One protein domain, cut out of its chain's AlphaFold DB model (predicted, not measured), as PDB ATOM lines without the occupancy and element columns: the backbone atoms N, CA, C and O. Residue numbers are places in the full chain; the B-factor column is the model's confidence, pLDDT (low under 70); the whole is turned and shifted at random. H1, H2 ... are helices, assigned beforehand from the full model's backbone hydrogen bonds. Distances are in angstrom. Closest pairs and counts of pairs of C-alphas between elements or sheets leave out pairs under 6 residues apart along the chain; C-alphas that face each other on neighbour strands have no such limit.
ATOM      1  N   ARG A 251     155.695 -52.437  37.430       88.69
ATOM      2  CA  ARG A 251     157.094 -52.564  37.846       88.69
ATOM      3  C   ARG A 251     158.060 -52.072  36.772       88.69
ATOM      4  O   ARG A 251     158.976 -51.325  37.093       88.69
ATOM      5  N   SER A 252     157.818 -52.396  35.504       91.56
ATOM      6  CA  SER A 252     158.650 -51.905  34.398       91.56
ATOM      7  C   SER A 252     158.531 -50.391  34.183       91.56
ATOM      8  O   SER A 252     159.500 -49.746  33.780       91.56
ATOM      9  N   ALA A 253     157.382 -49.781  34.499       92.38
ATOM     10  CA  ALA A 253     157.264 -48.324  34.535       92.38
ATOM     11  C   ALA A 253     158.162 -47.726  35.629       92.38
ATOM     12  O   ALA A 253     158.875 -46.757  35.374       92.38
ATOM     13  N   TRP A 254     158.191 -48.340  36.816       90.00
ATOM     14  CA  TRP A 254     159.100 -47.941  37.891       90.00
ATOM     15  C   TRP A 254     160.573 -48.119  37.505       90.00
ATOM     16  O   TRP A 254     161.373 -47.215  37.701       90.00
ATOM     17  N   GLU A 255     160.938 -49.236  36.875       88.69
ATOM     18  CA  GLU A 255     162.296 -49.465  36.356       88.69
ATOM     19  C   GLU A 255     162.704 -48.428  35.302       88.69
ATOM     20  O   GLU A 255     163.864 -48.020  35.263       88.69
ATOM     21  N   THR A 256     161.753 -47.963  34.483       90.25
ATOM     22  CA  THR A 256     161.974 -46.859  33.536       90.25
ATOM     23  C   THR A 256     162.325 -45.572  34.281       90.25
ATOM     24  O   THR A 256     163.283 -44.897  33.910       90.25
ATOM     25  N   PHE A 257     161.602 -45.260  35.361       91.25
ATOM     26  CA  PHE A 257     161.910 -44.117  36.220       91.25
ATOM     27  C   PHE A 257     163.271 -44.262  36.921       91.25
ATOM     28  O   PHE A 257     164.078 -43.344  36.851       91.25
ATOM     29  N   LEU A 258     163.590 -45.430  37.488       89.00
ATOM     30  CA  LEU A 258     164.912 -45.687  38.078       89.00
ATOM     31  C   LEU A 258     166.035 -45.585  37.039       89.00
ATOM     32  O   LEU A 258     167.147 -45.170  37.346       89.00
ATOM     33  N   SER A 259     165.774 -45.979  35.791       85.75
ATOM     34  CA  SER A 259     166.736 -45.769  34.713       85.75
ATOM     35  C   SER A 259     166.932 -44.292  34.420       85.75
ATOM     36  O   SER A 259     168.067 -43.873  34.234       85.75
ATOM     37  N   PHE A 260     165.856 -43.513  34.377       88.31
ATOM     38  CA  PHE A 260     165.938 -42.069  34.205       88.31
ATOM     39  C   PHE A 260     166.721 -41.400  35.339       88.31
ATOM     40  O   PHE A 260     167.615 -40.613  35.055       88.31
ATOM     41  N   GLU A 261     166.462 -41.776  36.592       88.00
ATOM     42  CA  GLU A 261     167.206 -41.312  37.771       88.00
ATOM     43  C   GLU A 261     168.712 -41.560  37.645       88.00
ATOM     44  O   GLU A 261     169.510 -40.672  37.932       88.00
ATOM     45  N   ARG A 262     169.112 -42.727  37.125       82.62
ATOM     46  CA  ARG A 262     170.531 -43.027  36.882       82.62
ATOM     47  C   ARG A 262     171.179 -42.103  35.850       82.62
ATOM     48  O   ARG A 262     172.344 -41.762  36.008       82.62
ATOM     49  N   TRP A 263     170.463 -41.735  34.789       78.06
ATOM     50  CA  TRP A 263     171.020 -40.922  33.699       78.06
ATOM     51  C   TRP A 263     170.887 -39.412  33.934       78.06
ATOM     52  O   TRP A 263     171.706 -38.645  33.437       78.06
ATOM     53  N   TYR A 264     169.869 -38.986  34.682       84.94
ATOM     54  CA  TYR A 264     169.508 -37.582  34.890       84.94
ATOM     55  C   TYR A 264     169.146 -37.327  36.362       84.94
ATOM     56  O   TYR A 264     168.002 -36.973  36.658       84.94
ATOM     57  N   PRO A 265     170.100 -37.501  37.300       86.19
ATOM     58  CA  PRO A 265     169.819 -37.423  38.734       86.19
ATOM     59  C   PRO A 265     169.210 -36.074  39.142       86.19
ATOM     60  O   PRO A 265     168.253 -36.043  39.908       86.19
ATOM     61  N   GLU A 266     169.679 -34.972  38.558       85.75
ATOM     62  CA  GLU A 266     169.175 -33.620  38.842       85.75
ATOM     63  C   GLU A 266     167.693 -33.452  38.450       85.75
ATOM     64  O   GLU A 266     166.875 -33.038  39.269       85.75
ATOM     65  N   GLU A 267     167.297 -33.844  37.229       88.75
ATOM     66  CA  GLU A 267     165.881 -33.793  36.815       88.75
ATOM     67  C   GLU A 267     165.018 -34.809  37.583       88.75
ATOM     68  O   GLU A 267     163.816 -34.602  37.784       88.75
ATOM     69  N   SER A 268     165.611 -35.918  38.031       89.94
ATOM     70  CA  SER A 268     164.895 -36.972  38.750       89.94
ATOM     71  C   SER A 268     164.381 -36.543  40.124       89.94
ATOM     72  O   SER A 268     163.338 -37.038  40.561       89.94
ATOM     73  N   GLU A 269     165.030 -35.574  40.776       88.50
ATOM     74  CA  GLU A 269     164.550 -35.006  42.039       88.50
ATOM     75  C   GLU A 269     163.186 -34.322  41.857       88.50
ATOM     76  O   GLU A 269     162.267 -34.517  42.660       88.50
ATOM     77  N   ILE A 270     163.022 -33.586  40.754       88.88
ATOM     78  CA  ILE A 270     161.779 -32.899  40.383       88.88
ATOM     79  C   ILE A 270     160.692 -33.924  40.052       88.88
ATOM     80  O   ILE A 270     159.566 -33.838  40.548       88.88
ATOM     81  N   VAL A 271     161.031 -34.939  39.252       89.62
ATOM     82  CA  VAL A 271     160.100 -36.020  38.902       89.62
ATOM     83  C   VAL A 271     159.650 -36.782  40.152       89.62
ATOM     84  O   VAL A 271     158.464 -37.075  40.291       89.62
ATOM     85  N   SER A 272     160.551 -37.048  41.099       89.12
ATOM     86  CA  SER A 272     160.226 -37.709  42.370       89.12
ATOM     87  C   SER A 272     159.223 -36.908  43.199       89.12
ATOM     88  O   SER A 272     158.290 -37.474  43.772       89.12
ATOM     89  N   GLN A 273     159.383 -35.582  43.261       85.06
ATOM     90  CA  GLN A 273     158.413 -34.695  43.911       85.06
ATOM     91  C   GLN A 273     157.058 -34.762  43.208       85.06
ATOM     92  O   GLN A 273     156.036 -34.971  43.857       85.06
ATOM     93  N   LEU A 274     157.049 -34.692  41.878       86.19
ATOM     94  CA  LEU A 274     155.834 -34.784  41.080       86.19
ATOM     95  C   LEU A 274     155.109 -36.134  41.267       86.19
ATOM     96  O   LEU A 274     153.879 -36.163  41.350       86.19
ATOM     97  N   ILE A 275     155.844 -37.245  41.384       87.44
ATOM     98  CA  ILE A 275     155.298 -38.578  41.686       87.44
ATOM     99  C   ILE A 275     154.625 -38.615  43.066       87.44
ATOM    100  O   ILE A 275     153.548 -39.200  43.195       87.44
ATOM    101  N   ARG A 276     155.229 -37.988  44.087       83.00
ATOM    102  CA  ARG A 276     154.696 -37.963  45.461       83.00
ATOM    103  C   ARG A 276     153.518 -37.006  45.628       83.00
ATOM    104  O   ARG A 276     152.484 -37.390  46.170       83.00
ATOM    105  N   ASP A 277     153.669 -35.781  45.139       77.75
ATOM    106  CA  ASP A 277     152.792 -34.655  45.475       77.75
ATOM    107  C   ASP A 277     151.779 -34.339  44.364       77.75
ATOM    108  O   ASP A 277     150.838 -33.565  44.560       77.75
ATOM    109  N   GLY A 278     151.947 -34.938  43.179       71.31
ATOM    110  CA  GLY A 278     151.082 -34.729  42.016       71.31
ATOM    111  C   GLY A 278     151.174 -33.326  41.411       71.31
ATOM    112  O   GLY A 278     150.315 -32.959  40.607       71.31
ATOM    113  N   LYS A 279     152.177 -32.533  41.804       64.62
ATOM    114  CA  LYS A 279     152.440 -31.180  41.306       64.62
ATOM    115  C   LYS A 279     153.916 -31.042  40.950       64.62
ATOM    116  O   LYS A 279     154.766 -31.394  41.760       64.62
ATOM    117  N   ALA A 280     154.203 -30.515  39.765       60.72
ATOM    118  CA  ALA A 280     155.548 -30.083  39.405       60.72
ATOM    119  C   ALA A 280     155.772 -28.647  39.914       60.72
ATOM    120  O   ALA A 280     154.802 -27.882  39.993       60.72
ATOM    121  N   PRO A 281     157.012 -28.253  40.248       62.75
ATOM    122  CA  PRO A 281     157.361 -26.850  40.443       62.75
ATOM    123  C   PRO A 281     157.007 -26.040  39.182       62.75
ATOM    124  O   PRO A 281     157.288 -26.478  38.071       62.75
ATOM    125  N   GLU A 282     156.397 -24.861  39.338       58.69
ATOM    126  CA  GLU A 282     155.800 -24.062  38.243       58.69
ATOM    127  C   GLU A 282     156.788 -23.529  37.178       58.69
ATOM    128  O   GLU A 282     156.374 -22.812  36.268       58.69
ATOM    129  N   THR A 283     158.083 -23.850  37.240       52.53
ATOM    130  CA  THR A 283     159.108 -23.139  36.453       52.53
ATOM    131  C   THR A 283     160.213 -23.989  35.833       52.53
ATOM    132  O   THR A 283     161.042 -23.427  35.119       52.53
ATOM    133  N   GLU A 284     160.244 -25.308  36.031       63.03
ATOM    134  CA  GLU A 284     161.330 -26.140  35.494       63.03
ATOM    135  C   GLU A 284     160.819 -27.091  34.411       63.03
ATOM    136  O   GLU A 284     160.091 -28.051  34.663       63.03
ATOM    137  N   LEU A 285     161.204 -26.797  33.166       65.31
ATOM    138  CA  LEU A 285     161.122 -27.775  32.090       65.31
ATOM    139  C   LEU A 285     162.117 -28.893  32.408       65.31
ATOM    140  O   LEU A 285     163.300 -28.628  32.593       65.31
ATOM    141  N   ILE A 286     161.621 -30.126  32.417       85.38
ATOM    142  CA  ILE A 286     162.391 -31.368  32.567       85.38
ATOM    143  C   ILE A 286     162.466 -32.067  31.197       85.38
ATOM    144  O   ILE A 286     161.724 -33.020  30.939       85.38
ATOM    145  N   PRO A 287     163.244 -31.520  30.237       86.44
ATOM    146  CA  PRO A 287     163.220 -31.957  28.843       86.44
ATOM    147  C   PRO A 287     163.572 -33.436  28.690       86.44
ATOM    148  O   PRO A 287     162.932 -34.122  27.892       86.44
ATOM    149  N   HIS A 288     164.508 -33.958  29.489       87.31
ATOM    150  CA  HIS A 288     164.859 -35.372  29.417       87.31
ATOM    151  C   HIS A 288     163.722 -36.247  29.949       87.31
ATOM    152  O   HIS A 288     163.442 -37.289  29.361       87.31
ATOM    153  N   ALA A 289     162.996 -35.822  30.990       89.56
ATOM    154  CA  ALA A 289     161.816 -36.552  31.467       89.56
ATOM    155  C   ALA A 289     160.683 -36.595  30.423       89.56
ATOM    156  O   ALA A 289     159.939 -37.581  30.351       89.56
ATOM    157  N   VAL A 290     160.548 -35.547  29.603       89.62
ATOM    158  CA  VAL A 290     159.604 -35.510  28.473       89.62
ATOM    159  C   VAL A 290     160.049 -36.452  27.356       89.62
ATOM    160  O   VAL A 290     159.233 -37.230  26.855       89.62
ATOM    161  N   ASP A 291     161.336 -36.441  27.005       88.19
ATOM    162  CA  ASP A 291     161.911 -37.334  25.992       88.19
ATOM    163  C   ASP A 291     161.826 -38.809  26.415       88.19
ATOM    164  O   ASP A 291     161.452 -39.667  25.614       88.19
ATOM    165  N   PHE A 292     162.053 -39.100  27.700       88.06
ATOM    166  CA  PHE A 292     161.829 -40.415  28.311       88.06
ATOM    167  C   PHE A 292     160.344 -40.768  28.444       88.06
ATOM    168  O   PHE A 292     160.011 -41.872  28.866       88.06
ATOM    169  N   GLY A 293     159.427 -39.855  28.124       89.88
ATOM    170  CA  GLY A 293     157.988 -40.072  28.220       89.88
ATOM    171  C   GLY A 293     157.473 -40.297  29.639       89.88
ATOM    172  O   GLY A 293     156.402 -40.882  29.799       89.88
ATOM    173  N   ILE A 294     158.229 -39.877  30.655       91.62
ATOM    174  CA  ILE A 294     157.811 -39.887  32.062       91.62
ATOM    175  C   ILE A 294     156.865 -38.714  32.319       91.62
ATOM    176  O   ILE A 294     155.824 -38.882  32.963       91.62
ATOM    177  N   CYS A 295     157.187 -37.560  31.732       90.06
ATOM    178  CA  CYS A 295     156.403 -36.336  31.812       90.06
ATOM    179  C   CYS A 295     155.835 -35.924  30.448       90.06
ATOM    180  O   CYS A 295     156.262 -36.394  29.390       90.06
ATOM    181  N   ASP A 296     154.815 -35.072  30.468       87.31
ATOM    182  CA  ASP A 296     154.301 -34.403  29.279       87.31
ATOM    183  C   ASP A 296     154.977 -33.039  29.074       87.31
ATOM    184  O   ASP A 296     155.659 -32.508  29.950       87.31
ATOM    185  N   GLY A 297     154.778 -32.442  27.896       83.31
ATOM    186  CA  GLY A 297     155.350 -31.132  27.572       83.31
ATOM    187  C   GLY A 297     154.759 -29.959  28.367       83.31
ATOM    188  O   GLY A 297     155.069 -28.817  28.045       83.31
ATOM    189  N   GLN A 298     153.865 -30.207  29.327       82.88
ATOM    190  CA  GLN A 298     153.313 -29.221  30.262       82.88
ATOM    191  C   GLN A 298     153.827 -29.442  31.699       82.88
ATOM    192  O   GLN A 298     153.378 -28.755  32.613       82.88
ATOM    193  N   GLY A 299     154.754 -30.386  31.908       78.88
ATOM    194  CA  GLY A 299     155.308 -30.715  33.225       78.88
ATOM    195  C   GLY A 299     154.432 -31.657  34.060       78.88
ATOM    196  O   GLY A 299     154.731 -31.894  35.228       78.88
ATOM    197  N   GLY A 300     153.358 -32.213  33.494       84.69
ATOM    198  CA  GLY A 300     152.527 -33.226  34.142       84.69
ATOM    199  C   GLY A 300     153.124 -34.630  34.039       84.69
ATOM    200  O   GLY A 300     153.931 -34.912  33.153       84.69
ATOM    201  N   LEU A 301     152.713 -35.550  34.923       88.31
ATOM    202  CA  LEU A 301     153.059 -36.968  34.764       88.31
ATOM    203  C   LEU A 301     152.311 -37.560  33.586       88.31
ATOM    204  O   LEU A 301     151.082 -37.517  33.517       88.31
ATOM    205  N   ARG A 302     153.069 -38.215  32.719       90.38
ATOM    206  CA  ARG A 302     152.546 -38.955  31.579       90.38
ATOM    207  C   ARG A 302     152.389 -40.446  31.879       90.38
ATOM    208  O   ARG A 302     151.518 -41.097  31.307       90.38
ATOM    209  N   LEU A 303     153.201 -40.980  32.791       91.31
ATOM    210  CA  LEU A 303     153.115 -42.357  33.276       91.31
ATOM    211  C   LEU A 303     152.198 -42.459  34.502       91.31
ATOM    212  O   LEU A 303     152.651 -42.369  35.644       91.31
ATOM    213  N   GLY A 304     150.904 -42.704  34.276       90.31
ATOM    214  CA  GLY A 304     149.932 -42.921  35.353       90.31
ATOM    215  C   GLY A 304     150.292 -44.087  36.284       90.31
ATOM    216  O   GLY A 304     149.993 -44.032  37.480       90.31
ATOM    217  N   ALA A 305     150.995 -45.101  35.769       90.88
ATOM    218  CA  ALA A 305     151.505 -46.222  36.557       90.88
ATOM    219  C   ALA A 305     152.413 -45.781  37.725       90.88
ATOM    220  O   ALA A 305     152.307 -46.346  38.810       90.88
ATOM    221  N   LEU A 306     153.231 -44.733  37.558       88.81
ATOM    222  CA  LEU A 306     154.130 -44.250  38.619       88.81
ATOM    223  C   LEU A 306     153.361 -43.673  39.814       88.81
ATOM    224  O   LEU A 306     153.666 -43.989  40.961       88.81
ATOM    225  N   ASN A 307     152.312 -42.889  39.557       81.00
ATOM    226  CA  ASN A 307     151.450 -42.335  40.610       81.00
ATOM    227  C   ASN A 307     150.730 -43.454  41.387       81.00
ATOM    228  O   ASN A 307     150.547 -43.382  42.602       81.00
ATOM    229  N   ARG A 308     150.337 -44.528  40.692       78.88
ATOM    230  CA  ARG A 308     149.702 -45.695  41.318       78.88
ATOM    231  C   ARG A 308     150.661 -46.441  42.242       78.88
ATOM    232  O   ARG A 308     150.263 -46.776  43.355       78.88
ATOM    233  N   GLU A 309     151.890 -46.678  41.797       75.31
ATOM    234  CA  GLU A 309     152.915 -47.369  42.587       75.31
ATOM    235  C   GLU A 309     153.375 -46.529  43.786       75.31
ATOM    236  O   GLU A 309     153.473 -47.049  44.897       75.31
ATOM    237  N   ALA A 310     153.523 -45.213  43.618       73.12
ATOM    238  CA  ALA A 310     153.830 -44.305  44.722       73.12
ATOM    239  C   ALA A 310     152.769 -44.359  45.834       73.12
ATOM    240  O   ALA A 310     153.095 -44.459  47.016       73.12
ATOM    241  N   ARG A 311     151.479 -44.403  45.470       70.81
ATOM    242  CA  ARG A 311     150.370 -44.565  46.432       70.81
ATOM    243  C   ARG A 311     150.349 -45.926  47.132       70.81
ATOM    244  O   ARG A 311     149.700 -46.051  48.167       70.81
ATOM    245  N   ARG A 312     151.015 -46.944  46.578       70.44
ATOM    246  CA  ARG A 312     151.152 -48.279  47.186       70.44
ATOM    247  C   ARG A 312     152.309 -48.365  48.186       70.44
ATOM    248  O   ARG A 312     152.433 -49.393  48.843       70.44
ATOM    249  N   GLY A 313     153.110 -47.306  48.338       60.88
ATOM    250  CA  GLY A 313     154.228 -47.267  49.283       60.88
ATOM    251  C   GLY A 313     155.475 -48.014  48.804       60.88
ATOM    252  O   GLY A 313     156.229 -48.511  49.631       60.88
TER     253      GLY A 313
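AT A GLANCE: This is residues 251 to 313 of the 315 residues of an uncharacterized protein of Cenarchaeum sp. SB0669_bin_11 (UniProt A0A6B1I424). H1 and H2 form a V, H4 bridges its open end, and short H3 sits near the corner. The 63 printed residues have four named helices, H1 to H4 in order, and no named strand: all helix. The whole is compact, radius of gyration of the C-alphas 10.4 A, spanning 28 by 22 by 16 A.

HOW THE PARTS SIT: H1, residues 251 to 263, and H2, residues 265 to 277, only just touch, only at the corner, with 3 pairs of C-alphas within 8 A, the closest Glu 261 and Ser 268. Residues 267 to 271 of H2 touch H3, residues 287 to 291; the closest C-alphas, Glu 267 and Ala 289, are 7.3 A apart. H4, residues 304 to 311, touches H1 at Trp 254 and Leu 306, the closest C-alphas, 6.2 A, about perpendicular at 89 degrees. H4 also touches H2, the closest C-alphas being Ile 275 and Asn 307, 5.5 A. Every O i to N i+4 pair is within hydrogen-bond range in H1, H3 and H4, and 8 of 9 in H2.

IN THESE COORDINATES: H1 measures 18.6 A from C-alpha 251 at (157.094, -52.564, 37.846), H2 18.5 A. H4 ends at C-alpha 311, (150.370, -44.565, 46.432).

THE WHOLE: The printed part has no cut. The link H3 to H4 is long. Residues 279 to 285 and 313 have pLDDT under 70.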